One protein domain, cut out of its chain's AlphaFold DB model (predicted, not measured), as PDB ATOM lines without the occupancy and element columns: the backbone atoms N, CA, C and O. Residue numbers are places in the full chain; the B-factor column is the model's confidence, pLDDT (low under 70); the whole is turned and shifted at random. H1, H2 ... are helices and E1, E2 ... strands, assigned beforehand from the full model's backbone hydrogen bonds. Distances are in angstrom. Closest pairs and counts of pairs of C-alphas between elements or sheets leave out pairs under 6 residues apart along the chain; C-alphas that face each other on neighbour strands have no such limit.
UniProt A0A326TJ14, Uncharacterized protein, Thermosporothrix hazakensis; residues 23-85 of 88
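This is residues 23 to 85 of the 88 residues of an uncharacterized protein of Thermosporothrix hazakensis (UniProt A0A326TJ14). A strongly twisted, curled antiparallel sheet of four strands has one helix, H1, over one face, set beside the strands and closest to the edge strand E4. The strands follow one another across the sheet in chain order, E1 E2 E3 E4, and H1 comes last along the chain; the sheet and the helix on one face of it make two layers. The printed part has 63 residues, with four named strands and one named helix, and its class is mixed, helices and strands. It is compact, with a radius of gyration of the C-alphas of 10.9 A, and only just flat, with spans of 31 by 28 by 15 A.

E1, residues 31 to 33, and E2, residues 41 to 48, form an antiparallel hairpin; N 31 and O 43 are 2.7 A apart, within hydrogen-bond range. E2 and E3, residues 51 to 56, form the next hairpin, with N 46 and O 53 at 2.8 A. The pairing of E2 is staggered: its residues 41 to 43 pair with E1, and its residues 43 to 48 with E3. E3 and E4, residues 62 to 67, form the third hairpin, with N 52 and O 66 at 2.7 A. The four strands are a meander, each the antiparallel neighbour of the one before. E1 and E4 are the edge strands, and they are apart. H1, residues 74 to 83, is on the sheet at a height over the sheet of 7.0 A, over none of the strands, but only just: 2 of its C-alphas fall on E3. The closest C-alphas of H1 and E4 are those of Thr 74 and Phe 66, 5.6 A apart; those of H1 and E2 are Arg 82 and Leu 41, 6.0 A apart. In H1 every O i to N i+4 pair is within hydrogen-bond range.

E1 begins at C-alpha 31, (-40.742, -11.320, 31.406), and measures 6.4 A from first to last C-alpha. E2 is the longest strand, 20.5 A, and ends at C-alpha 48, (-40.913, 4.924, 24.592). E3 measures 16.4 A and E4 14.9 A. H1 measures 14.2 A and ends at C-alpha 83, (-24.715, -8.197, 35.059).

The two C-alphas farthest apart, those of Thr 37 and Gly 49, are 31.8 A apart. The printed part has no cut. The links E2 to E3 and E3 to E4 are tight, and E1 to E2 and E4 to H1 are short. The mean pLDDT of the printed part is 79.8; residues 23 to 28, 35, 72 and 85 are under 70.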
ATOM      1  N   PRO A  23     -44.324  -4.604  21.523       49.81
ATOM      2  CA  PRO A  23     -44.259  -3.137  21.542       49.81
ATOM      3  C   PRO A  23     -45.119  -2.431  22.617       49.81
ATOM      4  O   PRO A  23     -45.071  -1.222  22.729       49.81
ATOM      5  N   HIS A  24     -45.943  -3.106  23.416       54.00
ATOM      6  CA  HIS A  24     -46.937  -2.400  24.258       54.00
ATOM      7  C   HIS A  24     -47.331  -3.158  25.522       54.00
ATOM      8  O   HIS A  24     -48.306  -2.824  26.195       54.00
ATOM      9  N   GLU A  25     -46.578  -4.194  25.860       58.72
ATOM     10  CA  GLU A  25     -46.831  -5.005  27.036       58.72
ATOM     11  C   GLU A  25     -46.316  -4.276  28.285       58.72
ATOM     12  O   GLU A  25     -45.257  -4.612  28.800       58.72
ATOM     13  N   GLY A  26     -47.048  -3.237  28.706       56.88
ATOM     14  CA  GLY A  26     -46.711  -2.351  29.825       56.88
ATOM     15  C   GLY A  26     -46.566  -3.066  31.174       56.88
ATOM     16  O   GLY A  26     -46.359  -4.272  31.252       56.88
ATOM     17  N   GLU A  27     -46.705  -2.335  32.282       65.88
ATOM     18  CA  GLU A  27     -46.396  -2.815  33.651       65.88
ATOM     19  C   GLU A  27     -47.006  -4.176  34.055       65.88
ATOM     20  O   GLU A  27     -46.505  -4.847  34.959       65.88
ATOM     21  N   ASN A  28     -48.061  -4.611  33.362       67.94
ATOM     22  CA  ASN A  28     -48.796  -5.840  33.629       67.94
ATOM     23  C   ASN A  28     -48.169  -7.111  33.039       67.94
ATOM     24  O   ASN A  28     -48.565  -8.207  33.442       67.94
ATOM     25  N   VAL A  29     -47.204  -7.014  32.117       75.75
ATOM     26  CA  VAL A  29     -46.601  -8.210  31.509       75.75
ATOM     27  C   VAL A  29     -45.169  -8.410  31.968       75.75
ATOM     28  O   VAL A  29     -44.246  -7.668  31.633       75.75
ATOM     29  N   ARG A  30     -44.989  -9.484  32.731       79.12
ATOM     30  CA  ARG A  30     -43.707  -9.844  33.316       79.12
ATOM     31  C   ARG A  30     -42.950 -10.818  32.425       79.12
ATOM     32  O   ARG A  30     -43.507 -11.788  31.912       79.12
ATOM     33  N   ARG A  31     -41.656 -10.569  32.263       77.94
ATOM     34  CA  ARG A  31     -40.742 -11.320  31.406       77.94
ATOM     35  C   ARG A  31     -39.521 -11.752  32.204       77.94
ATOM     36  O   ARG A  31     -39.027 -11.025  33.062       77.94
ATOM     37  N   TYR A  32     -39.021 -12.940  31.888       81.19
ATOM     38  CA  TYR A  32     -37.778 -13.454  32.445       81.19
ATOM     39  C   TYR A  32     -36.689 -13.374  31.383       81.19
ATOM     40  O   TYR A  32     -36.721 -14.113  30.401       81.19
ATOM     41  N   LEU A  33     -35.717 -12.491  31.588       80.19
ATOM     42  CA  LEU A  33     -34.504 -12.450  30.781       80.19
ATOM     43  C   LEU A  33     -33.541 -13.508  31.327       80.19
ATOM     44  O   LEU A  33     -32.957 -13.325  32.398       80.19
ATOM     45  N   ARG A  34     -33.413 -14.625  30.602       77.12
ATOM     46  CA  ARG A  34     -32.635 -15.811  31.007       77.12
ATOM     47  C   ARG A  34     -31.538 -16.154  30.001       77.12
ATOM     48  O   ARG A  34     -31.516 -15.633  28.890       77.12
ATOM     49  N   GLY A  35     -30.641 -17.064  30.384       68.31
ATOM     50  CA  GLY A  35     -29.666 -17.700  29.486       68.31
ATOM     51  C   GLY A  35     -28.202 -17.482  29.879       68.31
ATOM     52  O   GLY A  35     -27.854 -16.465  30.480       68.31
ATOM     53  N   GLY A  36     -27.333 -18.427  29.517       70.81
ATOM     54  CA  GLY A  36     -25.913 -18.404  29.889       70.81
ATOM     55  C   GLY A  36     -25.685 -18.576  31.398       70.81
ATOM     56  O   GLY A  36     -26.494 -19.193  32.080       70.81
ATOM     57  N   THR A  37     -24.581 -18.029  31.912       76.75
ATOM     58  CA  THR A  37     -24.183 -18.090  33.337       76.75
ATOM     59  C   THR A  37     -24.603 -16.861  34.149       76.75
ATOM     60  O   THR A  37     -24.307 -16.771  35.338       76.75
ATOM     61  N   LEU A  38     -25.260 -15.888  33.511       78.50
ATOM     62  CA  LEU A  38     -25.703 -14.655  34.158       78.50
ATOM     63  C   LEU A  38     -26.966 -14.893  34.995       78.50
ATOM     64  O   LEU A  38     -27.767 -15.760  34.640       78.50
ATOM     65  N   PRO A  39     -27.192 -14.109  36.064       77.56
ATOM     66  CA  PRO A  39     -28.421 -14.205  36.839       77.56
ATOM     67  C   PRO A  39     -29.648 -13.895  35.973       77.56
ATOM     68  O   PRO A  39     -29.587 -13.149  34.987       77.56
ATOM     69  N   ASP A  40     -30.767 -14.509  36.339       81.75
ATOM     70  CA  ASP A  40     -32.059 -14.233  35.725       81.75
ATOM     71  C   ASP A  40     -32.568 -12.860  36.173       81.75
ATOM     72  O   ASP A  40     -32.371 -12.458  37.320       81.75
ATOM     73  N   LEU A  41     -33.235 -12.147  35.265       81.56
ATOM     74  CA  LEU A  41     -33.812 -10.832  35.542       81.56
ATOM     75  C   LEU A  41     -35.311 -10.858  35.250       81.56
ATOM     76  O   LEU A  41     -35.732 -11.296  34.177       81.56
ATOM     77  N   HIS A  42     -36.110 -10.388  36.203       86.69
ATOM     78  CA  HIS A  42     -37.566 -10.388  36.114       86.69
ATOM     79  C   HIS A  42     -38.080  -8.967  35.846       86.69
ATOM     80  O   HIS A  42     -38.042  -8.100  36.724       86.69
ATOM     81  N   VAL A  43     -38.545  -8.711  34.624       86.31
ATOM     82  CA  VAL A  43     -38.734  -7.354  34.089       86.31
ATOM     83  C   VAL A  43     -40.071  -7.146  33.387       86.31
ATOM     84  O   VAL A  43     -40.759  -8.101  33.047       86.31
ATOM     85  N   THR A  44     -40.411  -5.888  33.143       87.06
ATOM     86  CA  THR A  44     -41.503  -5.429  32.270       87.06
ATOM     87  C   THR A  44     -40.920  -4.528  31.181       87.06
ATOM     88  O   THR A  44     -39.918  -3.849  31.436       87.06
ATOM     89  N   PHE A  45     -41.533  -4.491  29.999       86.06
ATOM     90  CA  PHE A  45     -41.066  -3.692  28.863       86.06
ATOM     91  C   PHE A  45     -42.016  -2.532  28.579       86.06
ATOM     92  O   PHE A  45     -43.224  -2.703  28.523       86.06
ATOM     93  N   HIS A  46     -41.467  -1.340  28.380       84.56
ATOM     94  CA  HIS A  46     -42.248  -0.125  28.174       84.56
ATOM     95  C   HIS A  46     -41.744   0.571  26.917       84.56
ATOM     96  O   HIS A  46     -40.627   1.081  26.904       84.56
ATOM     97  N   GLN A  47     -42.539   0.578  25.846       82.31
ATOM     98  CA  GLN A  47     -42.150   1.298  24.636       82.31
ATOM     99  C   GLN A  47     -42.174   2.809  24.891       82.31
ATOM    100  O   GLN A  47     -43.152   3.362  25.399       82.31
ATOM    101  N   ARG A  48     -41.089   3.478  24.505       82.94
ATOM    102  CA  ARG A  48     -40.913   4.924  24.592       82.94
ATOM    103  C   ARG A  48     -40.276   5.425  23.299       82.94
ATOM    104  O   ARG A  48     -39.056   5.453  23.162       82.94
ATOM    105  N   GLY A  49     -41.122   5.825  22.351       84.19
ATOM    106  CA  GLY A  49     -40.676   6.175  21.001       84.19
ATOM    107  C   GLY A  49     -40.024   4.970  20.322       84.19
ATOM    108  O   GLY A  49     -40.637   3.902  20.245       84.19
ATOM    109  N   ASP A  50     -38.774   5.143  19.897       84.75
ATOM    110  CA  ASP A  50     -37.992   4.113  19.205       84.75
ATOM    111  C   ASP A  50     -37.246   3.164  20.155       84.75
ATOM    112  O   ASP A  50     -36.573   2.240  19.696       84.75
ATOM    113  N   GLU A  51     -37.378   3.334  21.472       85.56
ATOM    114  CA  GLU A  51     -36.748   2.480  22.481       85.56
ATOM    115  C   GLU A  51     -37.770   1.682  23.298       85.56
ATOM    116  O   GLU A  51     -38.945   2.031  23.421       85.56
ATOM    117  N   ILE A  52     -37.293   0.595  23.896       85.81
ATOM    118  CA  ILE A  52     -37.979  -0.201  24.902       85.81
ATOM    119  C   ILE A  52     -37.230  -0.018  26.214       85.81
ATOM    120  O   ILE A  52     -36.092  -0.466  26.371       85.81
ATOM    121  N   GLU A  53     -37.888   0.634  27.163       88.38
ATOM    122  CA  GLU A  53     -37.423   0.793  28.530       88.38
ATOM    123  C   GLU A  53     -37.722  -0.483  29.328       88.38
ATOM    124  O   GLU A  53     -38.849  -0.982  29.374       88.38
ATOM    125  N   VAL A  54     -36.694  -1.031  29.964       88.25
ATOM    126  CA  VAL A  54     -36.769  -2.250  30.767       88.25
ATOM    127  C   VAL A  54     -36.830  -1.863  32.230       88.25
ATOM    128  O   VAL A  54     -35.904  -1.242  32.756       88.25
ATOM    129  N   ARG A  55     -37.900  -2.268  32.910       88.56
ATOM    130  CA  ARG A  55     -38.094  -2.008  34.342       88.56
ATOM    131  C   ARG A  55     -38.136  -3.297  35.135       88.56
ATOM    132  O   ARG A  55     -38.618  -4.310  34.638       88.56
ATOM    133  N   CYS A  56     -37.660  -3.260  36.372       86.75
ATOM    134  CA  CYS A  56     -37.835  -4.363  37.306       86.75
ATOM    135  C   CYS A  56     -39.326  -4.587  37.566       86.75
ATOM    136  O   CYS A  56     -40.038  -3.672  37.966       86.75
ATOM    137  N   SER A  57     -39.796  -5.816  37.387       85.62
ATOM    138  CA  SER A  57     -41.212  -6.146  37.595       85.62
ATOM    139  C   SER A  57     -41.667  -6.035  39.059       85.62
ATOM    140  O   SER A  57     -42.865  -5.907  39.309       85.62
ATOM    141  N   THR A  58     -40.728  -6.066  40.015       84.62
ATOM    142  CA  THR A  58     -41.006  -5.985  41.457       84.62
ATOM    143  C   THR A  58     -41.025  -4.542  41.958       84.62
ATOM    144  O   THR A  58     -42.006  -4.122  42.561       84.62
ATOM    145  N   CYS A  59     -39.959  -3.772  41.716       86.69
ATOM    146  CA  CYS A  59     -39.803  -2.414  42.257       86.69
ATOM    147  C   CYS A  59     -39.988  -1.295  41.218       86.69
ATOM    148  O   CYS A  59     -39.842  -0.126  41.559       86.69
ATOM    149  N   GLN A  60     -40.292  -1.638  39.959       85.69
ATOM    150  CA  GLN A  60     -40.553  -0.712  38.844       85.69
ATOM    151  C   GLN A  60     -39.399   0.247  38.491       85.69
ATOM    152  O   GLN A  60     -39.561   1.126  37.648       85.69
ATOM    153  N   VAL A  61     -38.207   0.047  39.062       88.50
ATOM    154  CA  VAL A  61     -36.998   0.805  38.713       88.50
ATOM    155  C   VAL A  61     -36.549   0.471  37.292       88.50
ATOM    156  O   VAL A  61     -36.489  -0.700  36.908       88.50
ATOM    157  N   THR A  62     -36.189   1.500  36.527       89.88
ATOM    158  CA  THR A  62     -35.598   1.368  35.193       89.88
ATOM    159  C   THR A  62     -34.198   0.772  35.276       89.88
ATOM    160  O   THR A  62     -33.305   1.328  35.910       89.88
ATOM    161  N   LEU A  63     -34.008  -0.369  34.616       88.50
ATOM    162  CA  LEU A  63     -32.744  -1.109  34.570       88.50
ATOM    163  C   LEU A  63     -31.914  -0.749  33.336       88.50
ATOM    164  O   LEU A  63     -30.692  -0.879  33.352       88.50
ATOM    165  N   GLY A  64     -32.575  -0.289  32.274       89.50
ATOM    166  CA  GLY A  64     -31.950   0.157  31.034       89.50
ATOM    167  C   GLY A  64     -32.972   0.285  29.911       89.50
ATOM    168  O   GLY A  64     -34.170   0.131  30.135       89.50
ATOM    169  N   ALA A  65     -32.500   0.557  28.698       89.44
ATOM    170  CA  ALA A  65     -33.337   0.617  27.505       89.44
ATOM    171  C   ALA A  65     -32.583   0.094  26.280       89.44
ATOM    172  O   ALA A  65     -31.355   0.218  26.204       89.44
ATOM    173  N   PHE A  66     -33.300  -0.489  25.323       85.69
ATOM    174  CA  PHE A  66     -32.746  -0.942  24.046       85.69
ATOM    175  C   PHE A  66     -33.659  -0.558  22.871       85.69
ATOM    176  O   PHE A  66     -34.848  -0.348  23.088       85.69
ATOM    177  N   PRO A  67     -33.131  -0.459  21.639       83.62
ATOM    178  CA  PRO A  67     -33.933  -0.112  20.469       83.62
ATOM    179  C   PRO A  67     -35.113  -1.069  20.253       83.62
ATOM    180  O   PRO A  67     -34.966  -2.289  20.325       83.62
ATOM    181  N   SER A  68     -36.288  -0.520  19.956       78.31
ATOM    182  CA  SER A  68     -37.532  -1.273  19.729       78.31
ATOM    183  C   SER A  68     -37.510  -2.154  18.476       78.31
ATOM    184  O   SER A  68     -38.335  -3.054  18.337       78.31
ATOM    185  N   ASN A  69     -36.538  -1.931  17.591       78.25
ATOM    186  CA  ASN A  69     -36.262  -2.743  16.409       78.25
ATOM    187  C   ASN A  69     -35.329  -3.944  16.685       78.25
ATOM    188  O   ASN A  69     -35.028  -4.691  15.760       78.25
ATOM    189  N   TYR A  70     -34.888  -4.155  17.933       72.25
ATOM    190  CA  TYR A  70     -34.080  -5.308  18.358       72.25
ATOM    191  C   TYR A  70     -32.740  -5.488  17.622       72.25
ATOM    192  O   TYR A  70     -32.237  -6.610  17.512       72.25
ATOM    193  N   GLU A  71     -32.127  -4.398  17.160       78.81
ATOM    194  CA  GLU A  71     -30.834  -4.432  16.463       78.81
ATOM    195  C   GLU A  71     -29.682  -4.997  17.322       78.81
ATOM    196  O   GLU A  71     -29.823  -5.205  18.533       78.81
ATOM    197  N   GLU A  72     -28.533  -5.268  16.685       65.31
ATOM    198  CA  GLU A  72     -27.433  -6.113  17.193       65.31
ATOM    199  C   GLU A  72     -26.959  -5.803  18.626       65.31
ATOM    200  O   GLU A  72     -26.553  -6.713  19.356       65.31
ATOM    201  N   ASP A  73     -27.051  -4.554  19.080       78.44
ATOM    202  CA  ASP A  73     -26.621  -4.173  20.430       78.44
ATOM    203  C   ASP A  73     -27.622  -4.536  21.538       78.44
ATOM    204  O   ASP A  73     -27.272  -4.509  22.724       78.44
ATOM    205  N   THR A  74     -28.837  -4.965  21.191       79.69
ATOM    206  CA  THR A  74     -29.872  -5.379  22.153       79.69
ATOM    207  C   THR A  74     -29.383  -6.505  23.061       79.69
ATOM    208  O   THR A  74     -29.556  -6.443  24.279       79.69
ATOM    209  N   ALA A  75     -28.681  -7.501  22.507       78.31
ATOM    210  CA  ALA A  75     -28.120  -8.603  23.290       78.31
ATOM    211  C   ALA A  75     -27.100  -8.123  24.335       78.31
ATOM    212  O   ALA A  75     -27.119  -8.580  25.481       78.31
ATOM    213  N   LYS A  76     -26.224  -7.182  23.957       83.38
ATOM    214  CA  LYS A  76     -25.206  -6.617  24.856       83.38
ATOM    215  C   LYS A  76     -25.854  -5.792  25.963       83.38
ATOM    216  O   LYS A  76     -25.489  -5.946  27.126       83.38
ATOM    217  N   LYS A  77     -26.849  -4.969  25.621       85.44
ATOM    218  CA  LYS A  77     -27.609  -4.167  26.591       85.44
ATOM    219  C   LYS A  77     -28.348  -5.056  27.595       85.44
ATOM    220  O   LYS A  77     -28.267  -4.818  28.797       85.44
ATOM    221  N   ILE A  78     -28.989  -6.132  27.129       83.69
ATOM    222  CA  ILE A  78     -29.625  -7.139  27.996       83.69
ATOM    223  C   ILE A  78     -28.600  -7.814  28.913       83.69
ATOM    224  O   ILE A  78     -28.852  -7.957  30.109       83.69
ATOM    225  N   ALA A  79     -27.436  -8.205  28.390       82.69
ATOM    226  CA  ALA A  79     -26.381  -8.805  29.201       82.69
ATOM    227  C   ALA A  79     -25.873  -7.847  30.292       82.69
ATOM    228  O   ALA A  79     -25.741  -8.265  31.440       82.69
ATOM    229  N   ALA A  80     -25.673  -6.565  29.967       84.75
ATOM    230  CA  ALA A  80     -25.271  -5.540  30.931       84.75
ATOM    231  C   ALA A  80     -26.324  -5.343  32.039       84.75
ATOM    232  O   ALA A  80     -25.978  -5.301  33.219       84.75
ATOM    233  N   MET A  81     -27.615  -5.314  31.683       86.00
ATOM    234  CA  MET A  81     -28.712  -5.233  32.659       86.00
ATOM    235  C   MET A  81     -28.771  -6.446  33.590       86.00
ATOM    236  O   MET A  81     -29.108  -6.309  34.759       86.00
ATOM    237  N   ARG A  82     -28.429  -7.637  33.096       83.75
ATOM    238  CA  ARG A  82     -28.342  -8.843  33.931       83.75
ATOM    239  C   ARG A  82     -27.091  -8.836  34.813       83.75
ATOM    240  O   ARG A  82     -27.147  -9.272  35.957       83.75
ATOM    241  N   GLN A  83     -25.971  -8.318  34.311       82.00
ATOM    242  CA  GLN A  83     -24.715  -8.197  35.059       82.00
ATOM    243  C   GLN A  83     -24.760  -7.146  36.167       82.00
ATOM    244  O   GLN A  83     -24.051  -7.309  37.157       82.00
ATOM    245  N   SER A  84     -25.603  -6.115  36.051       77.81
ATOM    246  CA  SER A  84     -25.773  -5.105  37.107       77.81
ATOM    247  C   SER A  84     -26.273  -5.699  38.430       77.81
ATOM    248  O   SER A  84     -26.194  -5.043  39.467       77.81
ATOM    249  N   GLY A  85     -26.746  -6.953  38.421       61.31
ATOM    250  CA  GLY A  85     -27.024  -7.710  39.636       61.31
ATOM    251  C   GLY A  85     -28.242  -7.198  40.395       61.31
ATOM    252  O   GLY A  85     -28.332  -7.418  41.601       61.31
TER     253      GLY A  85